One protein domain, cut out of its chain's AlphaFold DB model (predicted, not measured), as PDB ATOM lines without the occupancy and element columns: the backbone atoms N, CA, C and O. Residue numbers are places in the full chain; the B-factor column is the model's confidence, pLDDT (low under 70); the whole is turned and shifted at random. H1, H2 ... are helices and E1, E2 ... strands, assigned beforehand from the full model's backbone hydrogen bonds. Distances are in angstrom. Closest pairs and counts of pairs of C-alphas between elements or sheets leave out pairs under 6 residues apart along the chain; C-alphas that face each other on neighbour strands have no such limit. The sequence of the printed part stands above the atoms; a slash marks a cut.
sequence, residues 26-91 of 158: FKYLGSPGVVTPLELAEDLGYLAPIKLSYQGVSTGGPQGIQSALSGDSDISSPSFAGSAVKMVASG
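This is residues 26 to 91 of the 158 residues of the protein "NMT1 domain-containing protein" of Acinetobacter sp. ANC 3929 (UniProt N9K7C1). The parts follow one another along the longest axis: at one end H1 packs on a pair of parallel strands, E1 and E2, then H2 lies beyond the E1 edge of that pair, and H3 makes the far end. Between H2 and H3 the link of residues 71 to 80 folds back, with residues 73 to 75 passing beside E1. The printed part has 66 residues with three named helices and two named strands, in the order E1, H1, E2, H2, H3; the sheet has the order E1, E2 and the class is mixed, helices and strands. The whole is only just compact, close to loose, with a radius of gyration of the C-alphas of 12.5 A and spans of 36 by 25 by 18 A.

Find C-alpha 26 at (125.029, 91.319, 90.801); from there strand E1 runs through residues 26 to 30, 12.3 A from first to last C-alpha. Helix H1 comes next, residues 37 to 43, and is 9.9 A long. Look for C-alpha 51 at (130.687, 93.056, 92.005), where E2 begins; this strand, residues 51 to 57, is 17.5 A long. H2 holds residues 61 to 70 and is 14.3 A long. H3, residues 81 to 89, is 12.2 A long and ends at C-alpha 89 at (99.198, 90.989, 94.000).

Begin at the sheet, where E1 and E2 are parallel neighbours with 35 degrees between their directions. Look at N 26 and O 51, 2.8 A apart, and N 55 and O 28, 2.9 A apart, both within hydrogen-bond range. E1, H1 and E2 form a strand-helix-strand unit, two parallel neighbour strands with a helix between them along the chain, and its crossover is right-handed. H1 has 4 pairs of C-alphas within 8 A of E2, the closest being those of Glu 42 and Lys 51, 6.9 A apart. E1 and H1 are near each other, with 5 pairs of C-alphas within 10 A. On to H2: its closest C-alphas with E1 are those of Gly 64 and Leu 29, 7.5 A apart. H2 and H3 are close but not clearly touching, with the C-alphas of Pro 62 and Ser 83 closest at 7.1 A. They run the same way at a shallow tilt of 34.8 degrees, only just short of steep. H1 is apart from H2 and from H3, and H3 is apart from E1 and from E2. In H1, H2 and H3 every O i to N i+4 pair is within hydrogen-bond range.

The two C-alphas farthest apart are those of Leu 44 and Ser 90, 36.8 A. The printed part runs from residue 26 to 91 with no cut. The link from E2 to H2 is tight, those from E1 to H1, H1 to E2 and H2 to H3 are short, and no link is long. The mean pLDDT of the printed part is 91.7, and no printed residue is under 70.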
ATOM      1  N   PHE A  26     126.356  90.750  90.600       96.00
ATOM      2  CA  PHE A  26     125.029  91.319  90.801       96.00
ATOM      3  C   PHE A  26     124.641  92.203  89.612       96.00
ATOM      4  O   PHE A  26     125.146  93.314  89.431       96.00
ATOM      5  N   LYS A  27     123.743  91.698  88.767       96.88
ATOM      6  CA  LYS A  27     123.269  92.356  87.548       96.88
ATOM      7  C   LYS A  27     122.279  93.466  87.878       96.88
ATOM      8  O   LYS A  27     121.273  93.231  88.546       96.88
ATOM      9  N   TYR A  28     122.491  94.663  87.343       95.44
ATOM     10  CA  TYR A  28     121.601  95.801  87.581       95.44
ATOM     11  C   TYR A  28     121.441  96.685  86.342       95.44
ATOM     12  O   TYR A  28     122.242  96.645  85.407       95.44
ATOM     13  N   LEU A  29     120.384  97.500  86.353       94.94
ATOM     14  CA  LEU A  29     120.157  98.568  85.382       94.94
ATOM     15  C   LEU A  29     120.519  99.915  86.017       94.94
ATOM     16  O   LEU A  29     120.002 100.245  87.085       94.94
ATOM     17  N   GLY A  30     121.361 100.698  85.345       93.12
ATOM     18  CA  GLY A  30     121.736 102.043  85.778       93.12
ATOM     19  C   GLY A  30     120.748 103.121  85.323       93.12
ATOM     20  O   GLY A  30     119.700 102.843  84.727       93.12
ATOM     21  N   SER A  31     121.102 104.379  85.586       89.94
ATOM     22  CA  SER A  31     120.325 105.557  85.191       89.94
ATOM     23  C   SER A  31     121.248 106.647  84.635       89.94
ATOM     24  O   SER A  31     122.311 106.882  85.206       89.94
ATOM     25  N   PRO A  32     120.888 107.356  83.549       88.44
ATOM     26  CA  PRO A  32     121.766 108.364  82.966       88.44
ATOM     27  C   PRO A  32     121.912 109.576  83.886       88.44
ATOM     28  O   PRO A  32     120.930 110.052  84.454       88.44
ATOM     29  N   GLY A  33     123.132 110.106  83.980       89.31
ATOM     30  CA  GLY A  33     123.419 111.371  84.667       89.31
ATOM     31  C   GLY A  33     123.356 111.320  86.195       89.31
ATOM     32  O   GLY A  33     123.452 112.370  86.825       89.31
ATOM     33  N   VAL A  34     123.203 110.136  86.795       89.12
ATOM     34  CA  VAL A  34     123.167 109.950  88.251       89.12
ATOM     35  C   VAL A  34     123.962 108.710  88.647       89.12
ATOM     36  O   VAL A  34     123.884 107.692  87.969       89.12
ATOM     37  N   VAL A  35     124.699 108.795  89.757       92.50
ATOM     38  CA  VAL A  35     125.304 107.628  90.413       92.50
ATOM     39  C   VAL A  35     124.271 107.045  91.369       92.50
ATOM     40  O   VAL A  35     123.740 107.740  92.238       92.50
ATOM     41  N   THR A  36     123.949 105.775  91.186       90.06
ATOM     42  CA  THR A  36     123.008 105.037  92.023       90.06
ATOM     43  C   THR A  36     123.640 104.671  93.371       90.06
ATOM     44  O   THR A  36     124.859 104.524  93.476       90.06
ATOM     45  N   PRO A  37     122.827 104.443  94.417       90.69
ATOM     46  CA  PRO A  37     123.338 103.942  95.691       90.69
ATOM     47  C   PRO A  37     124.097 102.611  95.578       90.69
ATOM     48  O   PRO A  37     124.995 102.371  96.376       90.69
ATOM     49  N   LEU A  38     123.755 101.762  94.598       92.56
ATOM     50  CA  LEU A  38     124.466 100.507  94.338       92.56
ATOM     51  C   LEU A  38     125.886 100.786  93.841       92.56
ATOM     52  O   LEU A  38     126.838 100.296  94.438       92.56
ATOM     53  N   GLU A  39     126.021 101.609  92.800       95.19
ATOM     54  CA  GLU A  39     127.321 101.989  92.227       95.19
ATOM     55  C   GLU A  39     128.215 102.662  93.278       95.19
ATOM     56  O   GLU A  39     129.384 102.312  93.412       95.19
ATOM     57  N   LEU A  40     127.653 103.565  94.091       96.00
ATOM     58  CA  LEU A  40     128.394 104.195  95.184       96.00
ATOM     59  C   LEU A  40     128.827 103.178  96.255       96.00
ATOM     60  O   LEU A  40     129.945 103.255  96.759       96.00
ATOM     61  N   ALA A  41     127.964 102.227  96.622       96.31
ATOM     62  CA  ALA A  41     128.299 101.199  97.606       96.31
ATOM     63  C   ALA A  41     129.396 100.246  97.106       96.31
ATOM     64  O   ALA A  41     130.228  99.807  97.902       96.31
ATOM     65  N   GLU A  42     129.418  99.930  95.808       97.12
ATOM     66  CA  GLU A  42     130.506  99.159  95.206       97.12
ATOM     67  C   GLU A  42     131.838  99.912  95.273       97.12
ATOM     68  O   GLU A  42     132.834  99.332  95.705       97.12
ATOM     69  N   ASP A  43     131.846 101.190  94.878       97.44
ATOM     70  CA  ASP A  43     133.052 102.028  94.843       97.44
ATOM     71  C   ASP A  43     133.655 102.229  96.243       97.44
ATOM     72  O   ASP A  43     134.866 102.139  96.437       97.44
ATOM     73  N   LEU A  44     132.797 102.374  97.259       98.31
ATOM     74  CA  LEU A  44     133.200 102.434  98.668       98.31
ATOM     75  C   LEU A  44     133.618 101.072  99.255       98.31
ATOM     76  O   LEU A  44     134.040 101.002 100.408       98.31
ATOM     77  N   GLY A  45     133.494  99.981  98.493       97.44
ATOM     78  CA  GLY A  45     133.864  98.630  98.920       97.44
ATOM     79  C   GLY A  45     132.854  97.944  99.844       97.44
ATOM     80  O   GLY A  45     133.127  96.847 100.325       97.44
ATOM     81  N   TYR A  46     131.677  98.535 100.073       97.12
ATOM     82  CA  TYR A  46     130.641  97.973 100.951       97.12
ATOM     83  C   TYR A  46     129.998  96.700 100.402       97.12
ATOM     84  O   TYR A  46     129.407  95.943 101.168       97.12
ATOM     85  N   LEU A  47     130.108  96.459  99.094       95.56
ATOM     86  CA  LEU A  47     129.582  95.248  98.465       95.56
ATOM     87  C   LEU A  47     130.588  94.093  98.428       95.56
ATOM     88  O   LEU A  47     130.198  92.991  98.061       95.56
ATOM     89  N   ALA A  48     131.859  94.297  98.802       94.12
ATOM     90  CA  ALA A  48     132.873  93.249  98.693       94.12
ATOM     91  C   ALA A  48     132.454  91.965  99.449       94.12
ATOM     92  O   ALA A  48     132.001  92.058 100.591       94.12
ATOM     93  N   PRO A  49     132.613  90.766  98.847       94.00
ATOM     94  CA  PRO A  49     133.293  90.480  97.577       94.00
ATOM     95  C   PRO A  49     132.420  90.593  96.306       94.00
ATOM     96  O   PRO A  49     132.915  90.299  95.219       94.00
ATOM     97  N   ILE A  50     131.151  90.994  96.412       95.62
ATOM     98  CA  ILE A  50     130.215  91.121  95.284       95.62
ATOM     99  C   ILE A  50     130.629  92.281  94.370       95.62
ATOM    100  O   ILE A  50     131.039  93.350  94.831       95.62
ATOM    101  N   LYS A  51     130.486  92.064  93.060       96.69
ATOM    102  CA  LYS A  51     130.687  93.056  92.005       96.69
ATOM    103  C   LYS A  51     129.421  93.287  91.198       96.69
ATOM    104  O   LYS A  51     128.682  92.352  90.890       96.69
ATOM    105  N   LEU A  52     129.177  94.541  90.849       97.50
ATOM    106  CA  LEU A  52     128.057  94.941  90.023       97.50
ATOM    107  C   LEU A  52     128.345  94.656  88.551       97.50
ATOM    108  O   LEU A  52     129.440  94.883  88.038       97.50
ATOM    109  N   SER A  53     127.314  94.199  87.852       97.19
ATOM    110  CA  SER A  53     127.341  93.912  86.423       97.19
ATOM    111  C   SER A  53     126.292  94.761  85.721       97.19
ATOM    112  O   SER A  53     125.087  94.529  85.839       97.19
ATOM    113  N   TYR A  54     126.747  95.796  85.022       95.50
ATOM    114  CA  TYR A  54     125.873  96.753  84.354       95.50
ATOM    115  C   TYR A  54     125.211  96.130  83.117       95.50
ATOM    116  O   TYR A  54     125.886  95.762  82.158       95.50
ATOM    117  N   GLN A  55     123.879  96.058  83.119       96.38
ATOM    118  CA  GLN A  55     123.081  95.454  82.040       96.38
ATOM    119  C   GLN A  55     122.437  96.482  81.104       96.38
ATOM    120  O   GLN A  55     121.693  96.124  80.190       96.38
ATOM    121  N   GLY A  56     122.703  97.771  81.320       94.00
ATOM    122  CA  GLY A  56     122.124  98.862  80.544       94.00
ATOM    123  C   GLY A  56     121.357  99.862  81.399       94.00
ATOM    124  O   GLY A  56     121.427  99.863  82.626       94.00
ATOM    125  N   VAL A  57     120.616 100.733  80.722       92.44
ATOM    126  CA  VAL A  57     119.856 101.816  81.346       92.44
ATOM    127  C   VAL A  57     118.410 101.392  81.572       92.44
ATOM    128  O   VAL A  57     117.765 100.857  80.669       92.44
ATOM    129  N   SER A  58     117.867 101.696  82.750       89.06
ATOM    130  CA  SER A  58     116.430 101.558  82.982       89.06
ATOM    131  C   SER A  58     115.625 102.562  82.164       89.06
ATOM    132  O   SER A  58     115.885 103.764  82.180       89.06
ATOM    133  N   THR A  59     114.579 102.071  81.505       86.06
ATOM    134  CA  THR A  59     113.585 102.914  80.818       86.06
ATOM    135  C   THR A  59     112.346 103.171  81.677       86.06
ATOM    136  O   THR A  59     111.431 103.880  81.259       86.06
ATOM    137  N   GLY A  60     112.324 102.627  82.900       83.50
ATOM    138  CA  GLY A  60     111.340 102.902  83.937       83.50
ATOM    139  C   GLY A  60     110.828 101.659  84.659       83.50
ATOM    140  O   GLY A  60     111.111 100.517  84.299       83.50
ATOM    141  N   GLY A  61     110.016 101.897  85.692       84.06
ATOM    142  CA  GLY A  61     109.562 100.873  86.637       84.06
ATOM    143  C   GLY A  61     108.974  99.590  86.024       84.06
ATOM    144  O   GLY A  61     109.348  98.509  86.472       84.06
ATOM    145  N   PRO A  62     108.079  99.653  85.015       85.19
ATOM    146  CA  PRO A  62     107.548  98.446  84.380       85.19
ATOM    147  C   PRO A  62     108.625  97.586  83.706       85.19
ATOM    148  O   PRO A  62     108.617  96.372  83.882       85.19
ATOM    149  N   GLN A  63     109.562  98.200  82.978       89.31
ATOM    150  CA  GLN A  63     110.652  97.480  82.318       89.31
ATOM    151  C   GLN A  63     111.637  96.905  83.342       89.31
ATOM    152  O   GLN A  63     112.036  95.752  83.199       89.31
ATOM    153  N   GLY A  64     111.954  97.652  84.404       91.12
ATOM    154  CA  GLY A  64     112.790  97.161  85.503       91.12
ATOM    155  C   GLY A  64     112.213  95.915  86.181       91.12
ATOM    156  O   GLY A  64     112.926  94.934  86.362       91.12
ATOM    157  N   ILE A  65     110.907  95.904  86.479       90.88
ATOM    158  CA  ILE A  65     110.244  94.731  87.071       90.88
ATOM    159  C   ILE A  65     110.304  93.533  86.121       90.88
ATOM    160  O   ILE A  65     110.601  92.428  86.557       90.88
ATOM    161  N   GLN A  66     110.041  93.733  84.826       90.38
ATOM    162  CA  GLN A  66     110.119  92.638  83.855       90.38
ATOM    163  C   GLN A  66     111.541  92.080  83.729       90.38
ATOM    164  O   GLN A  66     111.699  90.866  83.692       90.38
ATOM    165  N   SER A  67     112.557  92.947  83.727       93.62
ATOM    166  CA  SER A  67     113.966  92.541  83.677       93.62
ATOM    167  C   SER A  67     114.388  91.732  84.908       93.62
ATOM    168  O   SER A  67     115.132  90.764  84.769       93.62
ATOM    169  N   ALA A  68     113.881  92.082  86.095       93.12
ATOM    170  CA  ALA A  68     114.124  91.307  87.310       93.12
ATOM    171  C   ALA A  68     113.415  89.941  87.270       93.12
ATOM    172  O   ALA A  68     114.002  88.917  87.605       93.12
ATOM    173  N   LEU A  69     112.163  89.907  86.799       91.44
ATOM    174  CA  LEU A  69     111.386  88.669  86.670       91.44
ATOM    175  C   LEU A  69     111.970  87.693  85.637       91.44
ATOM    176  O   LEU A  69     111.844  86.483  85.815       91.44
ATOM    177  N   SER A  70     112.592  88.193  84.563       92.62
ATOM    178  CA  SER A  70     113.273  87.364  83.556       92.62
ATOM    179  C   SER A  70     114.685  86.937  83.970       92.62
ATOM    180  O   SER A  70     115.273  86.071  83.317       92.62
ATOM    181  N   GLY A  71     115.235  87.526  85.038       92.56
ATOM    182  CA  GLY A  71     116.619  87.331  85.467       92.56
ATOM    183  C   GLY A  71     117.652  88.050  84.594       92.56
ATOM    184  O   GLY A  71     118.849  87.767  84.709       92.56
ATOM    185  N   ASP A  72     117.228  88.970  83.721       94.56
ATOM    186  CA  ASP A  72     118.147  89.828  82.963       94.56
ATOM    187  C   ASP A  72     118.830  90.855  83.882       94.56
ATOM    188  O   ASP A  72     119.971  91.226  83.641       94.56
ATOM    189  N   SER A  73     118.174  91.249  84.976       95.44
ATOM    190  CA  SER A  73     118.783  91.921  86.131       95.44
ATOM    191  C   SER A  73     118.411  91.186  87.422       95.44
ATOM    192  O   SER A  73     117.420  90.464  87.457       95.44
ATOM    193  N   ASP A  74     119.205  91.347  88.478       94.50
ATOM    194  CA  ASP A  74     118.930  90.758  89.798       94.50
ATOM    195  C   ASP A  74     118.093  91.704  90.678       94.50
ATOM    196  O   ASP A  74     117.505  91.296  91.680       94.50
ATOM    197  N   ILE A  75     117.983  92.975  90.276       92.88
ATOM    198  CA  ILE A  75     117.117  93.972  90.900       92.88
ATOM    199  C   ILE A  75     116.447  94.851  89.847       92.88
ATOM    200  O   ILE A  75     117.056  95.283  88.868       92.88
ATOM    201  N   SER A  76     115.181  95.181  90.090       89.75
ATOM    202  CA  SER A  76     114.493  96.209  89.316       89.75
ATOM    203  C   SER A  76     115.112  97.578  89.591       89.75
ATOM    204  O   SER A  76     115.394  97.927  90.735       89.75
ATOM    205  N   SER A  77     115.172  98.432  88.569       84.00
ATOM    206  CA  SER A  77     115.313  99.874  88.794       84.00
ATOM    207  C   SER A  77     114.201 100.406  89.713       84.00
ATOM    208  O   SER A  77     113.107  99.819  89.715       84.00
ATOM    209  N   PRO A  78     114.399 101.539  90.412       84.81
ATOM    210  CA  PRO A  78     113.360 102.146  91.238       84.81
ATOM    211  C   PRO A  78     112.016 102.248  90.501       84.81
ATOM    212  O   PRO A  78     111.916 102.794  89.403       84.81
ATOM    213  N   SER A  79     110.970 101.689  91.105       85.62
ATOM    214  CA  SER A  79     109.619 101.630  90.544       85.62
ATOM    215  C   SER A  79     108.639 102.233  91.540       85.62
ATOM    216  O   SER A  79     108.848 102.141  92.749       85.62
ATOM    217  N   PHE A  80     107.577 102.878  91.052       85.38
ATOM    218  CA  PHE A  80     106.592 103.470  91.958       85.38
ATOM    219  C   PHE A  80     105.878 102.367  92.738       85.38
ATOM    220  O   PHE A  80     105.601 101.292  92.200       85.38
ATOM    221  N   ALA A  81     105.539 102.643  93.998       86.38
ATOM    222  CA  ALA A  81     105.021 101.636  94.923       86.38
ATOM    223  C   ALA A  81     103.813 100.856  94.371       86.38
ATOM    224  O   ALA A  81     103.707  99.650  94.570       86.38
ATOM    225  N   GLY A  82     102.930 101.507  93.606       85.12
ATOM    226  CA  GLY A  82     101.775 100.839  93.001       85.12
ATOM    227  C   GLY A  82     102.136  99.738  91.991       85.12
ATOM    228  O   GLY A  82     101.418  98.743  91.912       85.12
ATOM    229  N   SER A  83     103.255  99.854  91.267       85.50
ATOM    230  CA  SER A  83     103.753  98.771  90.406       85.50
ATOM    231  C   SER A  83     104.256  97.583  91.220       85.50
ATOM    232  O   SER A  83     103.959  96.443  90.872       85.50
ATOM    233  N   ALA A  84     104.965  97.841  92.321       86.19
ATOM    234  CA  ALA A  84     105.423  96.796  93.231       86.19
ATOM    235  C   ALA A  84     104.239  96.076  93.902       86.19
ATOM    236  O   ALA A  84     104.192  94.850  93.927       86.19
ATOM    237  N   VAL A  85     103.217  96.821  94.344       88.38
ATOM    238  CA  VAL A  85     101.968  96.245  94.874       88.38
ATOM    239  C   VAL A  85     101.271  95.386  93.820       88.38
ATOM    240  O   VAL A  85     100.836  94.279  94.125       88.38
ATOM    241  N   LYS A  86     101.187  95.853  92.567       86.75
ATOM    242  CA  LYS A  86     100.601  95.073  91.469       86.75
ATOM    243  C   LYS A  86     101.382  93.785  91.198       86.75
ATOM    244  O   LYS A  86     100.757  92.756  90.958       86.75
ATOM    245  N   MET A  87     102.712  93.842  91.230       87.75
ATOM    246  CA  MET A  87     103.580  92.670  91.100       87.75
ATOM    247  C   MET A  87     103.254  91.643  92.192       87.75
ATOM    248  O   MET A  87     102.846  90.532  91.867       87.75
ATOM    249  N   VAL A  88     103.308  92.046  93.467       88.81
ATOM    250  CA  VAL A  88     102.990  91.169  94.609       88.81
ATOM    251  C   VAL A  88     101.577  90.590  94.489       88.81
ATOM    252  O   VAL A  88     101.385  89.385  94.614       88.81
ATOM    253  N   ALA A  89     100.585  91.422  94.164       91.06
ATOM    254  CA  ALA A  89      99.198  90.989  94.000       91.06
ATOM    255  C   ALA A  89      98.981  90.024  92.818       91.06
ATOM    256  O   ALA A  89      98.004  89.281  92.816       91.06
ATOM    257  N   SER A  90      99.870  90.028  91.819       90.56
ATOM    258  CA  SER A  90      99.818  89.092  90.686       90.56
ATOM    259  C   SER A  90     100.414  87.718  91.021       90.56
ATOM    260  O   SER A  90     100.340  86.821  90.188       90.56
ATOM    261  N   GLY A  91     101.019  87.545  92.203       91.00
ATOM    262  CA  GLY A  91     101.638  86.286  92.625       91.00
ATOM    263  C   GLY A  91     102.922  85.933  91.869       91.00
ATOM    264  O   GLY A  91     103.367  84.790  91.936       91.00
TER     265      GLY A  91